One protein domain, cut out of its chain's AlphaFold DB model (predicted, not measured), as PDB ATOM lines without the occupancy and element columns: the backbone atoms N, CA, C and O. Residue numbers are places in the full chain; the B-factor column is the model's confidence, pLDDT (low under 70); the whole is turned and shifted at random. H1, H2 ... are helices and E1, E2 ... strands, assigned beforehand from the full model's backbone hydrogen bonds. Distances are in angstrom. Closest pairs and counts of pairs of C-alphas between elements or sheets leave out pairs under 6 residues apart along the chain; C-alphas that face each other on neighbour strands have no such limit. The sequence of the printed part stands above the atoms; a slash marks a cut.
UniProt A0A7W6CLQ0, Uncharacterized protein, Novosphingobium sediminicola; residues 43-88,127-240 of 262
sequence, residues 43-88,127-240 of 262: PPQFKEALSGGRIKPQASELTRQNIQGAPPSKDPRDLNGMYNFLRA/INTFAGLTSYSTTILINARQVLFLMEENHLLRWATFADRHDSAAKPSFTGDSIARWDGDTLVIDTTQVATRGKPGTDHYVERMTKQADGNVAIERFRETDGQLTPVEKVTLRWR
ATOM      1  N   PRO A  43     123.193 -13.812  25.923       47.09
ATOM      2  CA  PRO A  43     122.300 -14.732  26.620       47.09
ATOM      3  C   PRO A  43     121.943 -15.939  25.728       47.09
ATOM      4  O   PRO A  43     121.847 -15.776  24.506       47.09
ATOM      5  N   PRO A  44     121.754 -17.151  26.287       49.38
ATOM      6  CA  PRO A  44     121.604 -18.392  25.515       49.38
ATOM      7  C   PRO A  44     120.557 -18.324  24.394       49.38
ATOM      8  O   PRO A  44     120.796 -18.843  23.303       49.38
ATOM      9  N   GLN A  45     119.457 -17.602  24.620       48.62
ATOM     10  CA  GLN A  45     118.379 -17.390  23.651       48.62
ATOM     11  C   GLN A  45     118.824 -16.662  22.365       48.62
ATOM     12  O   GLN A  45     118.181 -16.785  21.326       48.62
ATOM     13  N   PHE A  46     119.946 -15.938  22.392       48.19
ATOM     14  CA  PHE A  46     120.494 -15.237  21.227       48.19
ATOM     15  C   PHE A  46     121.544 -16.056  20.470       48.19
ATOM     16  O   PHE A  46     121.676 -15.909  19.253       48.19
ATOM     17  N   LYS A  47     122.260 -16.959  21.150       48.97
ATOM     18  CA  LYS A  47     123.265 -17.838  20.522       48.97
ATOM     19  C   LYS A  47     122.623 -18.828  19.545       48.97
ATOM     20  O   LYS A  47     123.168 -19.083  18.470       48.97
ATOM     21  N   GLU A  48     121.424 -19.315  19.866       50.69
ATOM     22  CA  GLU A  48     120.639 -20.178  18.973       50.69
ATOM     23  C   GLU A  48     120.215 -19.459  17.682       50.69
ATOM     24  O   GLU A  48     120.316 -20.030  16.598       50.69
ATOM     25  N   ALA A  49     119.831 -18.182  17.769       48.25
ATOM     26  CA  ALA A  49     119.381 -17.397  16.619       48.25
ATOM     27  C   ALA A  49     120.512 -17.032  15.634       48.25
ATOM     28  O   ALA A  49     120.256 -16.843  14.443       48.25
ATOM     29  N   LEU A  50     121.761 -16.939  16.109       46.97
ATOM     30  CA  LEU A  50     122.911 -16.474  15.320       46.97
ATOM     31  C   LEU A  50     123.717 -17.607  14.657       46.97
ATOM     32  O   LEU A  50     124.302 -17.402  13.594       46.97
ATOM     33  N   SER A  51     123.717 -18.816  15.225       48.94
ATOM     34  CA  SER A  51     124.542 -19.950  14.757       48.94
ATOM     35  C   SER A  51     124.150 -20.536  13.384       48.94
ATOM     36  O   SER A  51     124.901 -21.317  12.803       48.94
ATOM     37  N   GLY A  52     122.997 -20.150  12.823       47.34
ATOM     38  CA  GLY A  52     122.434 -20.746  11.606       47.34
ATOM     39  C   GLY A  52     122.824 -20.110  10.263       47.34
ATOM     40  O   GLY A  52     122.283 -20.531   9.238       47.34
ATOM     41  N   GLY A  53     123.679 -19.076  10.224       43.16
ATOM     42  CA  GLY A  53     124.191 -18.462   8.975       43.16
ATOM     43  C   GLY A  53     123.140 -17.831   8.042       43.16
ATOM     44  O   GLY A  53     123.449 -17.334   6.962       43.16
ATOM     45  N   ARG A  54     121.878 -17.831   8.455       39.94
ATOM     46  CA  ARG A  54     120.772 -17.069   7.896       39.94
ATOM     47  C   ARG A  54     120.061 -16.515   9.110       39.94
ATOM     48  O   ARG A  54     119.607 -17.307   9.935       39.94
ATOM     49  N   ILE A  55     119.904 -15.195   9.193       42.34
ATOM     50  CA  ILE A  55     118.785 -14.636   9.947       42.34
ATOM     51  C   ILE A  55     117.547 -15.150   9.210       42.34
ATOM     52  O   ILE A  55     117.033 -14.514   8.295       42.34
ATOM     53  N   LYS A  56     117.120 -16.381   9.513       36.31
ATOM     54  CA  LYS A  56     115.748 -16.773   9.253       36.31
ATOM     55  C   LYS A  56     114.967 -15.755  10.071       36.31
ATOM     56  O   LYS A  56     115.225 -15.686  11.273       36.31
ATOM     57  N   PRO A  57     114.073 -14.957   9.476       39.41
ATOM     58  CA  PRO A  57     113.146 -14.161  10.247       39.41
ATOM     59  C   PRO A  57     112.174 -15.146  10.903       39.41
ATOM     60  O   PRO A  57     111.006 -15.243  10.553       39.41
ATOM     61  N   GLN A  58     112.646 -15.913  11.883       39.47
ATOM     62  CA  GLN A  58     111.859 -15.988  13.084       39.47
ATOM     63  C   GLN A  58     111.890 -14.552  13.554       39.47
ATOM     64  O   GLN A  58     112.951 -14.078  13.952       39.47
ATOM     65  N   ALA A  59     110.785 -13.835  13.306       38.41
ATOM     66  CA  ALA A  59     110.477 -12.583  13.973       38.41
ATOM     67  C   ALA A  59     111.085 -12.724  15.357       38.41
ATOM     68  O   ALA A  59     110.675 -13.631  16.091       38.41
ATOM     69  N   SER A  60     112.180 -12.003  15.606       43.34
ATOM     70  CA  SER A  60     112.924 -12.177  16.840       43.34
ATOM     71  C   SER A  60     111.895 -12.061  17.953       43.34
ATOM     72  O   SER A  60     110.875 -11.391  17.787       43.34
ATOM     73  N   GLU A  61     112.081 -12.745  19.067       46.69
ATOM     74  CA  GLU A  61     111.161 -12.608  20.199       46.69
ATOM     75  C   GLU A  61     110.847 -11.116  20.492       46.69
ATOM     76  O   GLU A  61     109.702 -10.751  20.737       46.69
ATOM     77  N   LEU A  62     111.831 -10.247  20.219       41.94
ATOM     78  CA  LEU A  62     111.781  -8.783  20.072       41.94
ATOM     79  C   LEU A  62     110.666  -8.191  19.180       41.94
ATOM     80  O   LEU A  62     110.096  -7.158  19.527       41.94
ATOM     81  N   THR A  63     110.356  -8.785  18.025       46.34
ATOM     82  CA  THR A  63     109.243  -8.367  17.153       46.34
ATOM     83  C   THR A  63     107.901  -8.937  17.611       46.34
ATOM     84  O   THR A  63     106.887  -8.317  17.326       46.34
ATOM     85  N   ARG A  64     107.851 -10.086  18.310       45.88
ATOM     86  CA  ARG A  64     106.587 -10.662  18.823       45.88
ATOM     87  C   ARG A  64     106.136 -10.053  20.151       45.88
ATOM     88  O   ARG A  64     104.940  -9.881  20.341       45.88
ATOM     89  N   GLN A  65     107.059  -9.714  21.046       48.44
ATOM     90  CA  GLN A  65     106.740  -9.149  22.364       48.44
ATOM     91  C   GLN A  65     106.327  -7.671  22.310       48.44
ATOM     92  O   GLN A  65     105.660  -7.189  23.218       48.44
ATOM     93  N   ASN A  66     106.648  -6.970  21.217       49.88
ATOM     94  CA  ASN A  66     106.155  -5.617  20.943       49.88
ATOM     95  C   ASN A  66     104.813  -5.587  20.193       49.88
ATOM     96  O   ASN A  66     104.330  -4.513  19.836       49.88
ATOM     97  N   ILE A  67     104.191  -6.748  19.948       53.19
ATOM     98  CA  ILE A  67     102.837  -6.814  19.401       53.19
ATOM     99  C   ILE A  67     101.867  -6.665  20.570       53.19
ATOM    100  O   ILE A  67     101.718  -7.560  21.399       53.19
ATOM    101  N   GLN A  68     101.262  -5.482  20.621       63.59
ATOM    102  CA  GLN A  68      99.981  -5.134  21.232       63.59
ATOM    103  C   GLN A  68      99.310  -6.265  22.040       63.59
ATOM    104  O   GLN A  68      98.849  -7.265  21.490       63.59
ATOM    105  N   GLY A  69      99.203  -6.070  23.354       69.94
ATOM    106  CA  GLY A  69      98.437  -6.930  24.261       69.94
ATOM    107  C   GLY A  69      99.189  -8.108  24.894       69.94
ATOM    108  O   GLY A  69      98.608  -8.793  25.736       69.94
ATOM    109  N   ALA A  70     100.460  -8.348  24.555       80.19
ATOM    110  CA  ALA A  70     101.253  -9.371  25.235       80.19
ATOM    111  C   ALA A  70     101.486  -9.018  26.726       80.19
ATOM    112  O   ALA A  70     101.658  -7.844  27.070       80.19
ATOM    113  N   PRO A  71     101.495 -10.006  27.642       85.62
ATOM    114  CA  PRO A  71     101.947  -9.777  29.010       85.62
ATOM    115  C   PRO A  71     103.443  -9.412  29.023       85.62
ATOM    116  O   PRO A  71     104.175  -9.813  28.115       85.62
ATOM    117  N   PRO A  72     103.917  -8.693  30.056       87.69
ATOM    118  CA  PRO A  72     105.331  -8.372  30.174       87.69
ATOM    119  C   PRO A  72     106.133  -9.669  30.319       87.69
ATOM    120  O   PRO A  72     105.675 -10.640  30.931       87.69
ATOM    121  N   SER A  73     107.350  -9.681  29.778       89.81
ATOM    122  CA  SER A  73     108.268 -10.810  29.949       89.81
ATOM    123  C   SER A  73     108.502 -11.115  31.437       89.81
ATOM    124  O   SER A  73     108.414 -10.223  32.280       89.81
ATOM    125  N   LYS A  74     108.806 -12.367  31.787       90.62
ATOM    126  CA  LYS A  74     109.174 -12.730  33.169       90.62
ATOM    127  C   LYS A  74     110.662 -12.548  33.456       90.62
ATOM    128  O   LYS A  74     111.052 -12.577  34.617       90.62
ATOM    129  N   ASP A  75     111.473 -12.377  32.415       93.12
ATOM    130  CA  ASP A  75     112.893 -12.084  32.565       93.12
ATOM    131  C   ASP A  75     113.045 -10.664  33.152       93.12
ATOM    132  O   ASP A  75     112.501  -9.708  32.574       93.12
ATOM    133  N   PRO A  76     113.724 -10.503  34.306       94.69
ATOM    134  CA  PRO A  76     113.947  -9.194  34.913       94.69
ATOM    135  C   PRO A  76     114.826  -8.276  34.051       94.69
ATOM    136  O   PRO A  76     114.715  -7.057  34.169       94.69
ATOM    137  N   ARG A  77     115.641  -8.837  33.147       94.81
ATOM    138  CA  ARG A  77     116.495  -8.087  32.213       94.81
ATOM    139  C   ARG A  77     115.812  -7.749  30.891       94.81
ATOM    140  O   ARG A  77     116.361  -7.018  30.069       94.81
ATOM    141  N   ASP A  78     114.603  -8.248  30.671       93.50
ATOM    142  CA  ASP A  78     113.839  -7.948  29.470       93.50
ATOM    143  C   ASP A  78     112.878  -6.783  29.720       93.50
ATOM    144  O   ASP A  78     111.742  -6.971  30.161       93.50
ATOM    145  N   LEU A  79     113.343  -5.562  29.458       94.00
ATOM    146  CA  LEU A  79     112.520  -4.352  29.569       94.00
ATOM    147  C   LEU A  79     111.823  -3.997  28.249       94.00
ATOM    148  O   LEU A  79     111.276  -2.901  28.143       94.00
ATOM    149  N   ASN A  80     111.842  -4.872  27.236       92.62
ATOM    150  CA  ASN A  80     111.216  -4.572  25.952       92.62
ATOM    151  C   ASN A  80     109.708  -4.362  26.103       92.62
ATOM    152  O   ASN A  80     109.018  -5.185  26.705       92.62
ATOM    153  N   GLY A  81     109.198  -3.285  25.513       90.56
ATOM    154  CA  GLY A  81     107.766  -3.067  25.364       90.56
ATOM    155  C   GLY A  81     107.336  -1.614  25.456       90.56
ATOM    156  O   GLY A  81     108.148  -0.690  25.396       90.56
ATOM    157  N   MET A  82     106.022  -1.443  25.583       90.00
ATOM    158  CA  MET A  82     105.361  -0.147  25.613       90.00
ATOM    159  C   MET A  82     105.031   0.253  27.046       90.00
ATOM    160  O   MET A  82     104.426  -0.514  27.803       90.00
ATOM    161  N   TYR A  83     105.389   1.481  27.394       88.62
ATOM    162  CA  TYR A  83     105.194   2.036  28.716       88.62
ATOM    163  C   TYR A  83     104.563   3.424  28.666       88.62
ATOM    164  O   TYR A  83     104.596   4.113  27.654       88.62
ATOM    165  N   ASN A  84     104.000   3.852  29.789       86.38
ATOM    166  CA  ASN A  84     103.630   5.246  30.032       86.38
ATOM    167  C   ASN A  84     103.946   5.569  31.497       86.38
ATOM    168  O   ASN A  84     103.933   4.676  32.342       86.38
ATOM    169  N   PHE A  85     104.207   6.821  31.839       75.50
ATOM    170  CA  PHE A  85     104.343   7.238  33.225       75.50
ATOM    171  C   PHE A  85     103.101   6.911  34.039       75.50
ATOM    172  O   PHE A  85     101.970   7.271  33.703       75.50
ATOM    173  N   LEU A  86     103.332   6.319  35.207       58.12
ATOM    174  CA  LEU A  86     102.392   6.450  36.305       58.12
ATOM    175  C   LEU A  86     102.399   7.906  36.770       58.12
ATOM    176  O   LEU A  86     103.081   8.276  37.723       58.12
ATOM    177  N   ARG A  87     101.567   8.745  36.148       51.47
ATOM    178  CA  ARG A  87     100.975   9.830  36.923       51.47
ATOM    179  C   ARG A  87     100.100   9.146  37.967       51.47
ATOM    180  O   ARG A  87      99.279   8.300  37.610       51.47
ATOM    181  N   ALA A  88     100.297   9.467  39.246       36.25
ATOM    182  CA  ALA A  88      99.371   9.027  40.280       36.25
ATOM    183  C   ALA A  88      97.936   9.292  39.779       36.25
ATOM    184  O   ALA A  88      97.698  10.385  39.241       36.25
ATOM    185  N   ILE A 127     111.766  19.573  27.413       43.03
ATOM    186  CA  ILE A 127     112.348  18.279  27.755       43.03
ATOM    187  C   ILE A 127     112.708  18.332  29.245       43.03
ATOM    188  O   ILE A 127     113.797  18.761  29.633       43.03
ATOM    189  N   ASN A 128     111.745  18.004  30.097       38.09
ATOM    190  CA  ASN A 128     111.885  17.923  31.528       38.09
ATOM    191  C   ASN A 128     111.864  16.445  31.864       38.09
ATOM    192  O   ASN A 128     111.066  15.678  31.339       38.09
ATOM    193  N   THR A 129     112.795  16.074  32.739       47.22
ATOM    194  CA  THR A 129     112.918  14.736  33.306       47.22
ATOM    195  C   THR A 129     113.246  13.645  32.277       47.22
ATOM    196  O   THR A 129     112.838  13.633  31.121       47.22
ATOM    197  N   PHE A 130     114.180  12.781  32.634       55.69
ATOM    198  CA  PHE A 130     114.586  11.668  31.777       55.69
ATOM    199  C   PHE A 130     115.083  11.926  30.333       55.69
ATOM    200  O   PHE A 130     114.999  11.042  29.489       55.69
ATOM    201  N   ALA A 131     115.642  13.107  30.031       49.47
ATOM    202  CA  ALA A 131     116.016  13.457  28.650       49.47
ATOM    203  C   ALA A 131     114.837  13.275  27.663       49.47
ATOM    204  O   ALA A 131     115.046  12.903  26.511       49.47
ATOM    205  N   GLY A 132     113.606  13.539  28.127       48.41
ATOM    206  CA  GLY A 132     112.403  13.517  27.297       48.41
ATOM    207  C   GLY A 132     111.452  12.356  27.548       48.41
ATOM    208  O   GLY A 132     110.568  12.154  26.725       48.41
ATOM    209  N   LEU A 133     111.583  11.600  28.647       52.59
ATOM    210  CA  LEU A 133     110.487  10.708  29.023       52.59
ATOM    211  C   LEU A 133     109.362  11.600  29.567       52.59
ATOM    212  O   LEU A 133     109.531  12.290  30.574       52.59
ATOM    213  N   THR A 134     108.218  11.583  28.898       57.91
ATOM    214  CA  THR A 134     107.088  12.455  29.213       57.91
ATOM    215  C   THR A 134     105.797  11.668  29.427       57.91
ATOM    216  O   THR A 134     105.791  10.456  29.269       57.91
ATOM    217  N   SER A 135     104.672  12.314  29.768       63.75
ATOM    218  CA  SER A 135     103.381  11.632  30.023       63.75
ATOM    219  C   SER A 135     102.783  10.855  28.833       63.75
ATOM    220  O   SER A 135     101.677  10.316  28.945       63.75
ATOM    221  N   TYR A 136     103.489  10.821  27.707       73.69
ATOM    222  CA  TYR A 136     103.136  10.093  26.501       73.69
ATOM    223  C   TYR A 136     103.741   8.686  26.498       73.69
ATOM    224  O   TYR A 136     104.441   8.267  27.428       73.69
ATOM    225  N   SER A 137     103.410   7.902  25.476       82.69
ATOM    226  CA  SER A 137     103.907   6.539  25.392       82.69
ATOM    227  C   SER A 137     105.422   6.518  25.134       82.69
ATOM    228  O   SER A 137     105.984   7.336  24.403       82.69
ATOM    229  N   THR A 138     106.116   5.593  25.792       85.44
ATOM    230  CA  THR A 138     107.537   5.320  25.569       85.44
ATOM    231  C   THR A 138     107.700   3.850  25.245       85.44
ATOM    232  O   THR A 138     107.335   2.986  26.044       85.44
ATOM    233  N   THR A 139     108.301   3.556  24.098       89.50
ATOM    234  CA  THR A 139     108.747   2.200  23.780       89.50
ATOM    235  C   THR A 139     110.201   2.029  24.197       89.50
ATOM    236  O   THR A 139     111.056   2.827  23.811       89.50
ATOM    237  N   ILE A 140     110.486   0.970  24.950       91.50
ATOM    238  CA  ILE A 140     111.850   0.533  25.251       91.50
ATOM    239  C   ILE A 140     112.151  -0.685  24.386       91.50
ATOM    240  O   ILE A 140     111.392  -1.654  24.379       91.50
ATOM    241  N   LEU A 141     113.271  -0.637  23.672       91.94
ATOM    242  CA  LEU A 141     113.769  -1.712  22.824       91.94
ATOM    243  C   LEU A 141     115.209  -2.043  23.227       91.94
ATOM    244  O   LEU A 141     116.101  -1.220  23.056       91.94
ATOM    245  N   ILE A 142     115.456  -3.240  23.747       92.19
ATOM    246  CA  ILE A 142     116.773  -3.715  24.185       92.19
ATOM    247  C   ILE A 142     117.205  -4.877  23.307       92.19
ATOM    248  O   ILE A 142     116.555  -5.919  23.277       92.19
ATOM    249  N   ASN A 143     118.348  -4.734  22.647       89.88
ATOM    250  CA  ASN A 143     119.035  -5.840  21.991       89.88
ATOM    251  C   ASN A 143     120.453  -6.004  22.563       89.88
ATOM    252  O   ASN A 143     120.854  -5.285  23.472       89.88
ATOM    253  N   ALA A 144     121.226  -6.945  22.017       89.56
ATOM    254  CA  ALA A 144     122.580  -7.236  22.497       89.56
ATOM    255  C   ALA A 144     123.569  -6.057  22.386       89.56
ATOM    256  O   ALA A 144     124.618  -6.087  23.017       89.56
ATOM    257  N   ARG A 145     123.273  -5.038  21.571       91.62
ATOM    258  CA  ARG A 145     124.175  -3.909  21.289       91.62
ATOM    259  C   ARG A 145     123.736  -2.615  21.948       91.62
ATOM    260  O   ARG A 145     124.581  -1.789  22.275       91.62
ATOM    261  N   GLN A 146     122.432  -2.415  22.115       94.31
ATOM    262  CA  GLN A 146     121.910  -1.141  22.585       94.31
ATOM    263  C   GLN A 146     120.518  -1.252  23.202       94.31
ATOM    264  O   GLN A 146     119.739  -2.163  22.907       94.31
ATOM    265  N   VAL A 147     120.213  -0.239  23.996       94.69
ATOM    266  CA  VAL A 147     118.882   0.138  24.456       94.69
ATOM    267  C   VAL A 147     118.425   1.316  23.604       94.69
ATOM    268  O   VAL A 147     119.188   2.254  23.404       94.69
ATOM    269  N   LEU A 148     117.200   1.286  23.100       92.19
ATOM    270  CA  LEU A 148     116.564   2.372  22.369       92.19
ATOM    271  C   LEU A 148     115.273   2.758  23.089       92.19
ATOM    272  O   LEU A 148     114.409   1.920  23.332       92.19
ATOM    273  N   PHE A 149     115.156   4.041  23.387       89.12
ATOM    274  CA  PHE A 149     113.951   4.700  23.853       89.12
ATOM    275  C   PHE A 149     113.352   5.450  22.675       89.12
ATOM    276  O   PHE A 149     113.990   6.344  22.110       89.12
ATOM    277  N   LEU A 150     112.134   5.071  22.312       86.81
ATOM    278  CA  LEU A 150     111.303   5.828  21.394       86.81
ATOM    279  C   LEU A 150     110.245   6.540  22.226       86.81
ATOM    280  O   LEU A 150     109.383   5.886  22.818       86.81
ATOM    281  N   MET A 151     110.353   7.858  22.301       81.38
ATOM    282  CA  MET A 151     109.459   8.706  23.079       81.38
ATOM    283  C   MET A 151     108.576   9.475  22.110       81.38
ATOM    284  O   MET A 151     109.072  10.146  21.204       81.38
ATOM    285  N   GLU A 152     107.271   9.323  22.299       75.88
ATOM    286  CA  GLU A 152     106.256   9.945  21.455       75.88
ATOM    287  C   GLU A 152     106.357  11.470  21.489       75.88
ATOM    288  O   GLU A 152     106.449  12.115  20.444       75.88
ATOM    289  N   GLU A 153     106.462  12.054  22.684       70.19
ATOM    290  CA  GLU A 153     106.584  13.502  22.802       70.19
ATOM    291  C   GLU A 153     107.919  14.000  22.236       70.19
ATOM    292  O   GLU A 153     109.002  13.524  22.587       70.19
ATOM    293  N   ASN A 154     107.835  15.030  21.392       67.62
ATOM    294  CA  ASN A 154     108.965  15.672  20.719       67.62
ATOM    295  C   ASN A 154     109.726  14.768  19.728       67.62
ATOM    296  O   ASN A 154     110.830  15.139  19.316       67.62
ATOM    297  N   HIS A 155     109.165  13.616  19.334       76.19
ATOM    298  CA  HIS A 155     109.794  12.662  18.406       76.19
ATOM    299  C   HIS A 155     111.218  12.291  18.811       76.19
ATOM    300  O   HIS A 155     112.139  12.228  17.986       76.19
ATOM    301  N   LEU A 156     111.419  12.107  20.111       76.81
ATOM    302  CA  LEU A 156     112.751  11.968  20.651       76.81
ATOM    303  C   LEU A 156     113.164  10.496  20.628       76.81
ATOM    304  O   LEU A 156     112.545   9.626  21.242       76.81
ATOM    305  N   LEU A 157     114.275  10.236  19.942       84.81
ATOM    306  CA  LEU A 157     114.984   8.968  20.019       84.81
ATOM    307  C   LEU A 157     116.210   9.137  20.906       84.81
ATOM    308  O   LEU A 157     117.055  10.003  20.666       84.81
ATOM    309  N   ARG A 158     116.335   8.262  21.899       88.12
ATOM    310  CA  ARG A 158     117.547   8.133  22.708       88.12
ATOM    311  C   ARG A 158     118.016   6.696  22.645       88.12
ATOM    312  O   ARG A 158     117.246   5.786  22.924       88.12
ATOM    313  N   TRP A 159     119.280   6.483  22.319       91.75
ATOM    314  CA  TRP A 159     119.900   5.170  22.429       91.75
ATOM    315  C   TRP A 159     120.995   5.193  23.487       91.75
ATOM    316  O   TRP A 159     121.640   6.217  23.691       91.75
ATOM    317  N   ALA A 160     121.210   4.055  24.136       95.06
ATOM    318  CA  ALA A 160     122.346   3.801  25.005       95.06
ATOM    319  C   ALA A 160     123.045   2.525  24.532       95.06
ATOM    320  O   ALA A 160     122.425   1.462  24.461       95.06
ATOM    321  N   THR A 161     124.320   2.632  24.174       96.44
ATOM    322  CA  THR A 161     125.094   1.497  23.651       96.44
ATOM    323  C   THR A 161     125.641   0.670  24.809       96.44
ATOM    324  O   THR A 161     126.139   1.240  25.774       96.44
ATOM    325  N   PHE A 162     125.606  -0.660  24.724       95.31
ATOM    326  CA  PHE A 162     126.361  -1.496  25.659       95.31
ATOM    327  C   PHE A 162     127.856  -1.365  25.346       95.31
ATOM    328  O   PHE A 162     128.340  -1.917  24.359       95.31
ATOM    329  N   ALA A 163     128.560  -0.562  26.143       94.81
ATOM    330  CA  ALA A 163     129.958  -0.204  25.934       94.81
ATOM    331  C   ALA A 163     130.663   0.064  27.270       94.81
ATOM    332  O   ALA A 163     130.035   0.485  28.239       94.81
ATOM    333  N   ASP A 164     131.985  -0.121  27.290       94.44
ATOM    334  CA  ASP A 164     132.800   0.066  28.499       94.44
ATOM    335  C   ASP A 164     133.110   1.537  28.809       94.44
ATOM    336  O   ASP A 164     133.507   1.872  29.925       94.44
ATOM    337  N   ARG A 165     132.994   2.424  27.812       95.88
ATOM    338  CA  ARG A 165     133.339   3.844  27.945       95.88
ATOM    339  C   ARG A 165     132.533   4.733  27.007       95.88
ATOM    340  O   ARG A 165     132.190   4.317  25.902       95.88
ATOM    341  N   HIS A 166     132.335   5.972  27.446       96.00
ATOM    342  CA  HIS A 166     131.799   7.064  26.640       96.00
ATOM    343  C   HIS A 166     132.713   7.435  25.467       96.00
ATOM    344  O   HIS A 166     133.937   7.248  25.522       96.00
ATOM    345  N   ASP A 167     132.124   7.997  24.413       94.00
ATOM    346  CA  ASP A 167     132.879   8.544  23.289       94.00
ATOM    347  C   ASP A 167     133.521   9.881  23.685       94.00
ATOM    348  O   ASP A 167     132.855  10.893  23.890       94.00
ATOM    349  N   SER A 168     134.854   9.910  23.738       93.25
ATOM    350  CA  SER A 168     135.628  11.128  24.015       93.25
ATOM    351  C   SER A 168     135.397  12.265  23.008       93.25
ATOM    352  O   SER A 168     135.694  13.418  23.312       93.25
ATOM    353  N   ALA A 169     134.891  11.952  21.810       93.19
ATOM    354  CA  ALA A 169     134.544  12.923  20.777       93.19
ATOM    355  C   ALA A 169     133.057  13.328  20.803       93.19
ATOM    356  O   ALA A 169     132.634  14.135  19.962       93.19
ATOM    357  N   ALA A 170     132.265  12.808  21.749       89.62
ATOM    358  CA  ALA A 170     130.850  13.118  21.868       89.62
ATOM    359  C   ALA A 170     130.620  14.619  22.062       89.62
ATOM    360  O   ALA A 170     131.127  15.267  22.987       89.62
ATOM    361  N   LYS A 171     129.800  15.181  21.175       89.25
ATOM    362  CA  LYS A 171     129.376  16.575  21.264       89.25
ATOM    363  C   LYS A 171     128.194  16.692  22.226       89.25
ATOM    364  O   LYS A 171     127.312  15.834  22.186       89.25
ATOM    365  N   PRO A 172     128.121  17.779  23.011       86.94
ATOM    366  CA  PRO A 172     126.943  18.107  23.798       86.94
ATOM    367  C   PRO A 172     125.636  18.017  23.007       86.94
ATOM    368  O   PRO A 172     125.515  18.615  21.935       86.94
ATOM    369  N   SER A 173     124.652  17.303  23.547       83.88
ATOM    370  CA  SER A 173     123.327  17.131  22.941       83.88
ATOM    371  C   SER A 173     122.251  17.029  24.026       83.88
ATOM    372  O   SER A 173     122.562  16.817  25.195       83.88
ATOM    373  N   PHE A 174     120.975  17.168  23.663       79.25
ATOM    374  CA  PHE A 174     119.875  17.035  24.630       79.25
ATOM    375  C   PHE A 174     119.770  15.631  25.245       79.25
ATOM    376  O   PHE A 174     119.329  15.492  26.382       79.25
ATOM    377  N   THR A 175     120.186  14.603  24.507       82.62
ATOM    378  CA  THR A 175     120.175  13.200  24.943       82.62
ATOM    379  C   THR A 175     121.506  12.734  25.523       82.62
ATOM    380  O   THR A 175     121.565  11.650  26.101       82.62
ATOM    381  N   GLY A 176     122.552  13.553  25.392       88.69
ATOM    382  CA  GLY A 176     123.913  13.215  25.780       88.69
ATOM    383  C   GLY A 176     124.516  12.065  24.971       88.69
ATOM    384  O   GLY A 176     123.942  11.586  23.990       88.69
ATOM    385  N   ASP A 177     125.688  11.620  25.409       92.62
ATOM    386  CA  ASP A 177     126.260  10.326  25.049       92.62
ATOM    387  C   ASP A 177     125.897   9.323  26.141       92.62
ATOM    388  O   ASP A 177     126.217   9.554  27.304       92.62
ATOM    389  N   SER A 178     125.191   8.248  25.786       95.25
ATOM    390  CA  SER A 178     124.662   7.268  26.740       95.25
ATOM    391  C   SER A 178     125.304   5.893  26.536       95.25
ATOM    392  O   SER A 178     125.294   5.359  25.422       95.25
ATOM    393  N   ILE A 179     125.765   5.273  27.621       97.62
ATOM    394  CA  ILE A 179     126.192   3.869  27.649       97.62
ATOM    395  C   ILE A 179     125.328   3.074  28.623       97.62
ATOM    396  O   ILE A 179     124.868   3.590  29.640       97.62
ATOM    397  N   ALA A 180     125.090   1.809  28.304       96.88
ATOM    398  CA  ALA A 180     124.282   0.895  29.091       96.88
ATOM    399  C   ALA A 180     125.138  -0.250  29.636       96.88
ATOM    400  O   ALA A 180     126.055  -0.735  28.973       96.88
ATOM    401  N   ARG A 181     124.800  -0.732  30.829       97.19
ATOM    402  CA  ARG A 181     125.350  -1.962  31.407       97.19
ATOM    403  C   ARG A 181     124.340  -2.613  32.339       97.19
ATOM    404  O   ARG A 181     123.503  -1.933  32.925       97.19
ATOM    405  N   TRP A 182     124.446  -3.923  32.515       97.06
ATOM    406  CA  TRP A 182     123.675  -4.641  33.528       97.06
ATOM    407  C   TRP A 182     124.459  -4.722  34.836       97.06
ATOM    408  O   TRP A 182     125.630  -5.093  34.841       97.06
ATOM    409  N   ASP A 183     123.799  -4.397  35.940       97.56
ATOM    410  CA  ASP A 183     124.275  -4.610  37.305       97.56
ATOM    411  C   ASP A 183     123.273  -5.528  38.010       97.56
ATOM    412  O   ASP A 183     122.200  -5.100  38.434       97.56
ATOM    413  N   GLY A 184     123.555  -6.835  38.003       97.44
ATOM    414  CA  GLY A 184     122.547  -7.837  38.353       97.44
ATOM    415  C   GLY A 184     121.326  -7.733  37.434       97.44
ATOM    416  O   GLY A 184     121.457  -7.870  36.218       97.44
ATOM    417  N   ASP A 185     120.155  -7.484  38.012       97.62
ATOM    418  CA  ASP A 185     118.874  -7.337  37.304       97.62
ATOM    419  C   ASP A 185     118.503  -5.872  37.022       97.62
ATOM    420  O   ASP A 185     117.416  -5.572  36.527       97.62
ATOM    421  N   THR A 186     119.406  -4.942  37.330       98.12
ATOM    422  CA  THR A 186     119.215  -3.513  37.103       98.12
ATOM    423  C   THR A 186     119.960  -3.087  35.844       98.12
ATOM    424  O   THR A 186     121.173  -3.270  35.727       98.12
ATOM    425  N   LEU A 187     119.242  -2.472  34.907       97.75
ATOM    426  CA  LEU A 187     119.856  -1.786  33.777       97.75
ATOM    427  C   LEU A 187     120.363  -0.434  34.270       97.75
ATOM    428  O   LEU A 187     119.583   0.398  34.737       97.75
ATOM    429  N   VAL A 188     121.666  -0.216  34.164       97.69
ATOM    430  CA  VAL A 188     122.299   1.060  34.475       97.69
ATOM    431  C   VAL A 188     122.616   1.770  33.171       97.69
ATOM    432  O   VAL A 188     123.316   1.216  32.323       97.69
ATOM    433  N   ILE A 189     122.114   2.992  33.022       97.12
ATOM    434  CA  ILE A 189     122.447   3.873  31.906       97.12
ATOM    435  C   ILE A 189     123.235   5.048  32.459       97.12
ATOM    436  O   ILE A 189     122.750   5.797  33.303       97.12
ATOM    437  N   ASP A 190     124.463   5.179  31.992       96.75
ATOM    438  CA  ASP A 190     125.346   6.298  32.283       96.75
ATOM    439  C   ASP A 190     125.280   7.270  31.100       96.75
ATOM    440  O   ASP A 190     125.242   6.843  29.944       96.75
ATOM    441  N   THR A 191     125.124   8.566  31.352       94.75
ATOM    442  CA  THR A 191     124.941   9.577  30.309       94.75
ATOM    443  C   THR A 191     125.713  10.845  30.606       94.75
ATOM    444  O   THR A 191     125.452  11.525  31.597       94.75
ATOM    445  N   THR A 192     126.593  11.219  29.684       93.06
ATOM    446  CA  THR A 192     127.423  12.426  29.755       93.06
ATOM    447  C   THR A 192     127.038  13.417  28.660       93.06
ATOM    448  O   THR A 192     126.205  13.125  27.800       93.06
ATOM    449  N   GLN A 193     127.640  14.610  28.672       88.69
ATOM    450  CA  GLN A 193     127.466  15.620  27.622       88.69
ATOM    451  C   GLN A 193     126.008  16.089  27.446       88.69
ATOM    452  O   GLN A 193     125.614  16.535  26.364       88.69
ATOM    453  N   VAL A 194     125.188  16.019  28.502       85.06
ATOM    454  CA  VAL A 194     123.783  16.438  28.431       85.06
ATOM    455  C   VAL A 194     123.699  17.957  28.429       85.06
ATOM    456  O   VAL A 194     124.050  18.619  29.406       85.06
ATOM    457  N   ALA A 195     123.217  18.513  27.322       78.44
ATOM    458  CA  ALA A 195     122.990  19.935  27.125       78.44
ATOM    459  C   ALA A 195     121.533  20.306  27.408       78.44
ATOM    460  O   ALA A 195     120.599  19.648  26.956       78.44
ATOM    461  N   THR A 196     121.335  21.426  28.100       69.69
ATOM    462  CA  THR A 196     120.012  22.033  28.297       69.69
ATOM    463  C   THR A 196     120.008  23.447  27.734       69.69
ATOM    464  O   THR A 196     121.064  24.059  27.574       69.69
ATOM    465  N   ARG A 197     118.829  24.017  27.468       64.75
ATOM    466  CA  ARG A 197     118.717  25.381  26.930       64.75
ATOM    467  C   ARG A 197     119.530  26.376  27.773       64.75
ATOM    468  O   ARG A 197     119.283  26.532  28.966       64.75
ATOM    469  N   GLY A 198     120.493  27.046  27.139       61.75
ATOM    470  CA  GLY A 198     121.345  28.050  27.783       61.75
ATOM    471  C   GLY A 198     122.474  27.504  28.666       61.75
ATOM    472  O   GLY A 198     123.142  28.306  29.314       61.75
ATOM    473  N   LYS A 199     122.719  26.184  28.696       66.62
ATOM    474  CA  LYS A 199     123.852  25.579  29.414       66.62
ATOM    475  C   LYS A 199     124.680  24.677  28.490       66.62
ATOM    476  O   LYS A 199     124.100  23.837  27.801       66.62
ATOM    477  N   PRO A 200     126.018  24.816  28.474       65.81
ATOM    478  CA  PRO A 200     126.883  23.885  27.756       65.81
ATOM    479  C   PRO A 200     126.750  22.485  28.369       65.81
ATOM    480  O   PRO A 200     126.651  22.361  29.592       65.81
ATOM    481  N   GLY A 201     126.699  21.445  27.528       70.12
ATOM    482  CA  GLY A 201     126.407  20.084  27.978       70.12
ATOM    483  C   GLY A 201     127.528  19.483  28.804       70.12
ATOM    484  O   GLY A 201     128.464  18.905  28.271       70.12
ATOM    485  N   THR A 202     127.413  19.688  30.106       80.38
ATOM    486  CA  THR A 202     128.369  19.296  31.147       80.38
ATOM    487  C   THR A 202     127.687  18.479  32.237       80.38
ATOM    488  O   THR A 202     128.353  18.007  33.150       80.38
ATOM    489  N   ASP A 203     126.366  18.302  32.149       87.06
ATOM    490  CA  ASP A 203     125.640  17.462  33.084       87.06
ATOM    491  C   ASP A 203     125.950  15.980  32.796       87.06
ATOM    492  O   ASP A 203     125.977  15.536  31.640       87.06
ATOM    493  N   HIS A 204     126.129  15.228  33.879       91.44
ATOM    494  CA  HIS A 204     126.324  13.784  33.904       91.44
ATOM    495  C   HIS A 204     125.219  13.164  34.761       91.44
ATOM    496  O   HIS A 204     124.963  13.590  35.892       91.44
ATOM    497  N   TYR A 205     124.514  12.187  34.199       92.62
ATOM    498  CA  TYR A 205     123.458  11.450  34.875       92.62
ATOM    499  C   TYR A 205     123.727   9.954  34.864       92.62
ATOM    500  O   TYR A 205     124.212   9.403  33.882       92.62
ATOM    501  N   VAL A 206     123.313   9.297  35.942       95.69
ATOM    502  CA  VAL A 206     123.244   7.840  36.030       95.69
ATOM    503  C   VAL A 206     121.807   7.450  36.325       95.69
ATOM    504  O   VAL A 206     121.178   7.981  37.238       95.69
ATOM    505  N   GLU A 207     121.283   6.512  35.558       94.69
ATOM    506  CA  GLU A 207     119.914   6.025  35.647       94.69
ATOM    507  C   GLU A 207     119.939   4.536  35.961       94.69
ATOM    508  O   GLU A 207     120.704   3.778  35.372       94.69
ATOM    509  N   ARG A 208     119.106   4.110  36.905       96.69
ATOM    510  CA  ARG A 208     118.971   2.717  37.325       96.69
ATOM    511  C   ARG A 208     117.542   2.281  37.082       96.69
ATOM    512  O   ARG A 208     116.636   2.762  37.757       96.69
ATOM    513  N   MET A 209     117.349   1.386  36.121       96.44
ATOM    514  CA  MET A 209     116.048   0.856  35.735       96.44
ATOM    515  C   MET A 209     115.914  -0.578  36.238       96.44
ATOM    516  O   MET A 209     116.744  -1.432  35.933       96.44
ATOM    517  N   THR A 210     114.866  -0.846  37.010       97.19
ATOM    518  CA  THR A 210     114.597  -2.169  37.578       97.19
ATOM    519  C   THR A 210     113.179  -2.591  37.243       97.19
ATOM    520  O   THR A 210     112.222  -1.863  37.527       97.19
ATOM    521  N   LYS A 211     113.037  -3.780  36.656       95.88
ATOM    522  CA  LYS A 211     111.728  -4.366  36.381       95.88
ATOM    523  C   LYS A 211     111.048  -4.799  37.675       95.88
ATOM    524  O   LYS A 211     111.659  -5.415  38.544       95.88
ATOM    525  N   GLN A 212     109.771  -4.480  37.792       95.62
ATOM    526  CA  GLN A 212     108.921  -4.848  38.912       95.62
ATOM    527  C   GLN A 212     108.119  -6.113  38.585       95.62
ATOM    528  O   GLN A 212     107.965  -6.500  37.426       95.62
ATOM    529  N   ALA A 213     107.587  -6.764  39.620       92.62
ATOM    530  CA  ALA A 213     106.856  -8.025  39.477       92.62
ATOM    531  C   ALA A 213     105.576  -7.907  38.624       92.62
ATOM    532  O   ALA A 213     105.121  -8.897  38.060       92.62
ATOM    533  N   ASP A 214     105.002  -6.706  38.522       90.56
ATOM    534  CA  ASP A 214     103.828  -6.388  37.702       90.56
ATOM    535  C   ASP A 214     104.181  -5.977  36.258       90.56
ATOM    536  O   ASP A 214     103.294  -5.641  35.474       90.56
ATOM    537  N   GLY A 215     105.468  -6.023  35.896       92.12
ATOM    538  CA  GLY A 215     105.988  -5.626  34.590       92.12
ATOM    539  C   GLY A 215     106.283  -4.138  34.442       92.12
ATOM    540  O   GLY A 215     106.824  -3.742  33.413       92.12
ATOM    541  N   ASN A 216     105.973  -3.316  35.446       93.75
ATOM    542  CA  ASN A 216     106.385  -1.919  35.449       93.75
ATOM    543  C   ASN A 216     107.909  -1.812  35.574       93.75
ATOM    544  O   ASN A 216     108.589  -2.741  36.008       93.75
ATOM    545  N   VAL A 217     108.459  -0.654  35.227       94.00
ATOM    546  CA  VAL A 217     109.887  -0.370  35.368       94.00
ATOM    547  C   VAL A 217     110.054   0.803  36.318       94.00
ATOM    548  O   VAL A 217     109.657   1.930  36.021       94.00
ATOM    549  N   ALA A 218     110.637   0.535  37.483       93.44
ATOM    550  CA  ALA A 218     111.061   1.575  38.404       93.44
ATOM    551  C   ALA A 218     112.361   2.181  37.891       93.44
ATOM    552  O   ALA A 218     113.282   1.446  37.534       93.44
ATOM    553  N   ILE A 219     112.441   3.508  37.880       92.00
ATOM    554  CA  ILE A 219     113.645   4.204  37.463       92.00
ATOM    555  C   ILE A 219     114.062   5.224  38.509       92.00
ATOM    556  O   ILE A 219     113.269   6.065  38.931       92.00
ATOM    557  N   GLU A 220     115.327   5.157  38.897       91.50
ATOM    558  CA  GLU A 220     115.974   6.128  39.770       91.50
ATOM    559  C   GLU A 220     117.087   6.820  39.002       91.50
ATOM    560  O   GLU A 220     117.927   6.167  38.383       91.50
ATOM    561  N   ARG A 221     117.095   8.148  39.040       89.25
ATOM    562  CA  ARG A 221     118.100   8.962  38.373       89.25
ATOM    563  C   ARG A 221     118.897   9.749  39.390       89.25
ATOM    564  O   ARG A 221     118.363  10.360  40.319       89.25
ATOM    565  N   PHE A 222     120.188   9.783  39.126       92.88
ATOM    566  CA  PHE A 222     121.193  10.463  39.903       92.88
ATOM    567  C   PHE A 222     121.890  11.472  39.002       92.88
ATOM    568  O   PHE A 222     122.164  11.181  37.839       92.88
ATOM    569  N   ARG A 223     122.167  12.656  39.537       92.06
ATOM    570  CA  ARG A 223     123.140  13.575  38.956       92.06
ATOM    571  C   ARG A 223     124.497  13.230  39.547       92.06
ATOM    572  O   ARG A 223     124.617  13.109  40.767       92.06
ATOM    573  N   GLU A 224     125.479  13.060  38.682       93.31
ATOM    574  CA  GLU A 224     126.870  12.905  39.072       93.31
ATOM    575  C   GLU A 224     127.505  14.295  39.215       93.31
ATOM    576  O   GLU A 224     127.214  15.224  38.454       93.31
ATOM    577  N   THR A 225     128.284  14.479  40.276       93.06
ATOM    578  CA  THR A 225     129.133  15.657  40.471       93.06
ATOM    579  C   THR A 225     130.354  15.240  41.285       93.06
ATOM    580  O   THR A 225     130.203  14.775  42.414       93.06
ATOM    581  N   ASP A 226     131.553  15.405  40.728       92.38
ATOM    582  CA  ASP A 226     132.838  15.123  41.393       92.38
ATOM    583  C   ASP A 226     132.935  13.704  42.003       92.38
ATOM    584  O   ASP A 226     133.416  13.491  43.118       92.38
ATOM    585  N   GLY A 227     132.440  12.705  41.276       91.75
ATOM    586  CA  GLY A 227     132.378  11.292  41.647       91.75
ATOM    587  C   GLY A 227     131.199  10.918  42.547       91.75
ATOM    588  O   GLY A 227     131.058   9.749  42.911       91.75
ATOM    589  N   GLN A 228     130.359  11.876  42.946       96.12
ATOM    590  CA  GLN A 228     129.241  11.654  43.862       96.12
ATOM    591  C   GLN A 228     127.910  11.588  43.114       96.12
ATOM    592  O   GLN A 228     127.568  12.482  42.343       96.12
ATOM    593  N   LEU A 229     127.119  10.550  43.394       95.56
ATOM    594  CA  LEU A 229     125.771  10.389  42.848       95.56
ATOM    595  C   LEU A 229     124.734  10.978  43.804       95.56
ATOM    596  O   LEU A 229     124.475  10.426  44.874       95.56
ATOM    597  N   THR A 230     124.093  12.067  43.390       95.06
ATOM    598  CA  THR A 230     122.988  12.687  44.132       95.06
ATOM    599  C   THR A 230     121.659  12.305  43.484       95.06
ATOM    600  O   THR A 230     121.488  12.572  42.292       95.06
ATOM    601  N   PRO A 231     120.699  11.697  44.206       92.31
ATOM    602  CA  PRO A 231     119.397  11.368  43.637       92.31
ATOM    603  C   PRO A 231     118.668  12.653  43.244       92.31
ATOM    604  O   PRO A 231     118.561  13.583  44.040       92.31
ATOM    605  N   VAL A 232     118.160  12.701  42.017       86.69
ATOM    606  CA  VAL A 232     117.420  13.864  41.500       86.69
ATOM    607  C   VAL A 232     115.985  13.525  41.148       86.69
ATOM    608  O   VAL A 232     115.136  14.411  41.142       86.69
ATOM    609  N   GLU A 233     115.700  12.256  40.857       81.81
ATOM    610  CA  GLU A 233     114.395  11.860  40.362       81.81
ATOM    611  C   GLU A 233     114.130  10.364  40.563       81.81
ATOM    612  O   GLU A 233     115.036   9.532  40.477       81.81
ATOM    613  N   LYS A 234     112.857  10.032  40.798       86.94
ATOM    614  CA  LYS A 234     112.349   8.664  40.831       86.94
ATOM    615  C   LYS A 234     111.009   8.593  40.117       86.94
ATOM    616  O   LYS A 234     110.085   9.322  40.470       86.94
ATOM    617  N   VAL A 235     110.903   7.696  39.145       84.69
ATOM    618  CA  VAL A 235     109.707   7.517  38.316       84.69
ATOM    619  C   VAL A 235     109.377   6.038  38.163       84.69
ATOM    620  O   VAL A 235     110.192   5.156  38.441       84.69
ATOM    621  N   THR A 236     108.150   5.739  37.754       88.06
ATOM    622  CA  THR A 236     107.746   4.376  37.402       88.06
ATOM    623  C   THR A 236     107.046   4.406  36.059       88.06
ATOM    624  O   THR A 236     106.028   5.080  35.881       88.06
ATOM    625  N   LEU A 237     107.615   3.668  35.116       88.50
ATOM    626  CA  LEU A 237     107.027   3.404  33.821       88.50
ATOM    627  C   LEU A 237     106.070   2.229  33.961       88.50
ATOM    628  O   LEU A 237     106.461   1.120  34.320       88.50
ATOM    629  N   ARG A 238     104.795   2.482  33.701       90.00
ATOM    630  CA  ARG A 238     103.745   1.481  33.736       90.00
ATOM    631  C   ARG A 238     103.757   0.662  32.462       90.00
ATOM    632  O   ARG A 238     103.738   1.251  31.386       90.00
ATOM    633  N   TRP A 239     103.687  -0.658  32.581       91.75
ATOM    634  CA  TRP A 239     103.456  -1.553  31.449       91.75
ATOM    635  C   TRP A 239     102.117  -1.228  30.771       91.75
ATOM    636  O   TRP A 239     101.064  -1.237  31.419       91.75
ATOM    637  N   ARG A 240     102.154  -0.908  29.475       90.38
ATOM    638  CA  ARG A 240     100.997  -0.483  28.676       90.38
ATOM    639  C   ARG A 240     100.986  -1.175  27.311       90.38
ATOM    640  O   ARG A 240     101.128  -0.518  26.282       90.38
TER     641      ARG A 240
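AT A GLANCE: This is residues 43 to 88 and 127 to 240 of the 262 residues of an uncharacterized protein of Novosphingobium sediminicola (UniProt A0A7W6CLQ0). This is a barrel of nine strands, E1 to E9, closed into a ring, with a thin arm that holds the two short helices H1 and H2 off one end. The wall is uneven: E1 to E5 are the shorter strands, E6, E7 and E9 are long and bend, and the long hairpin of E6 and E7 reaches out at the end away from the arm. The printed part has 160 residues, with two named helices followed by nine named strands along the chain; the class is mostly strand, and the sheet is mixed, with E4 and E5 its parallel pair. The whole is compact, with a radius of gyration of the C-alphas of 16.3 A and spans of 49 by 39 by 30 A.

IN THESE COORDINATES: Begin at Pro 43; the next residue opens H1, residues 44 to 50, with C-alpha 44 at (121.604, -18.392, 25.515). H2 is residues 61 to 64, and after it residues 65 to 80 hold no named element. E1 is residues 81 to 85, with C-alpha 81 at (107.766, -3.067, 25.364). Past the cut, read E2 at residues 138 to 142, E3 at 146 to 151 and E4 at 156 to 162, the last 19.8 A from first to last C-alpha. After residues 163 to 176, which hold no named element, E5 runs over residues 177 to 183, 19.4 A, and E6 over residues 186 to 196, 27.0 A. E7, residues 199 to 211, is the longest strand at 33.0 A. E8 is residues 217 to 225, 25.6 A, and E9 is residues 228 to 239, 31.5 A, ending with C-alpha 239 at (103.456, -1.553, 31.449).

HOW THE PARTS SIT: Go round the barrel from E1. E1 and E2 are antiparallel, with N 83 and O 138 2.8 A apart, within hydrogen-bond range. E2, E3 and E4 form a meander, each strand the antiparallel neighbour of the one before; look at N 141 and O 148, 2.8 A, and N 147 and O 160, 2.8 A. E4 and E5 are parallel at 52 degrees, where N 180 and O 161 are 2.8 A apart. E5 to E9 form a second meander: N 179 and O 190, 2.9 A; N 189 and O 207, 2.9 A; N 208 and O 220, 2.8 A; and N 219 and O 235, 2.8 A, join its successive pairs. E6 bends by 72 degrees at residue 193, E7 by 62 degrees at residue 202 and E9 by 57 degrees at residue 232. E9 and E1, antiparallel at 111 degrees, close the ring, with N 238 and O 84 2.7 A apart. H2 is only just on the barrel, with 5 pairs of C-alphas within 10 A; the closest C-alphas of H2 and E2 are those of Leu 62 and Leu 141, 7.8 A apart. H1 is not on the barrel, and it is apart from H2. In H1, 1 of 3 O i to N i+4 pairs and 3 of 4 O i to N i+3 pairs are within hydrogen-bond range; H2 is too short for an O i to N i+4 pair.

THE WHOLE: The two C-alphas farthest apart are those of Gly 52 and Gly 198, 51.4 A. Residues 50 to 56 stand free. Residues 89 to 126 are not printed, and C-alphas 88 and 127 are 20.3 A apart across this cut. The links from H2 to E1 and from E4 to E5 are long. The mean pLDDT of the printed part is 79.2; look for values under 70 at residues 43 to 69, 86 to 88, 127 to 135, 154 and 196 to 200.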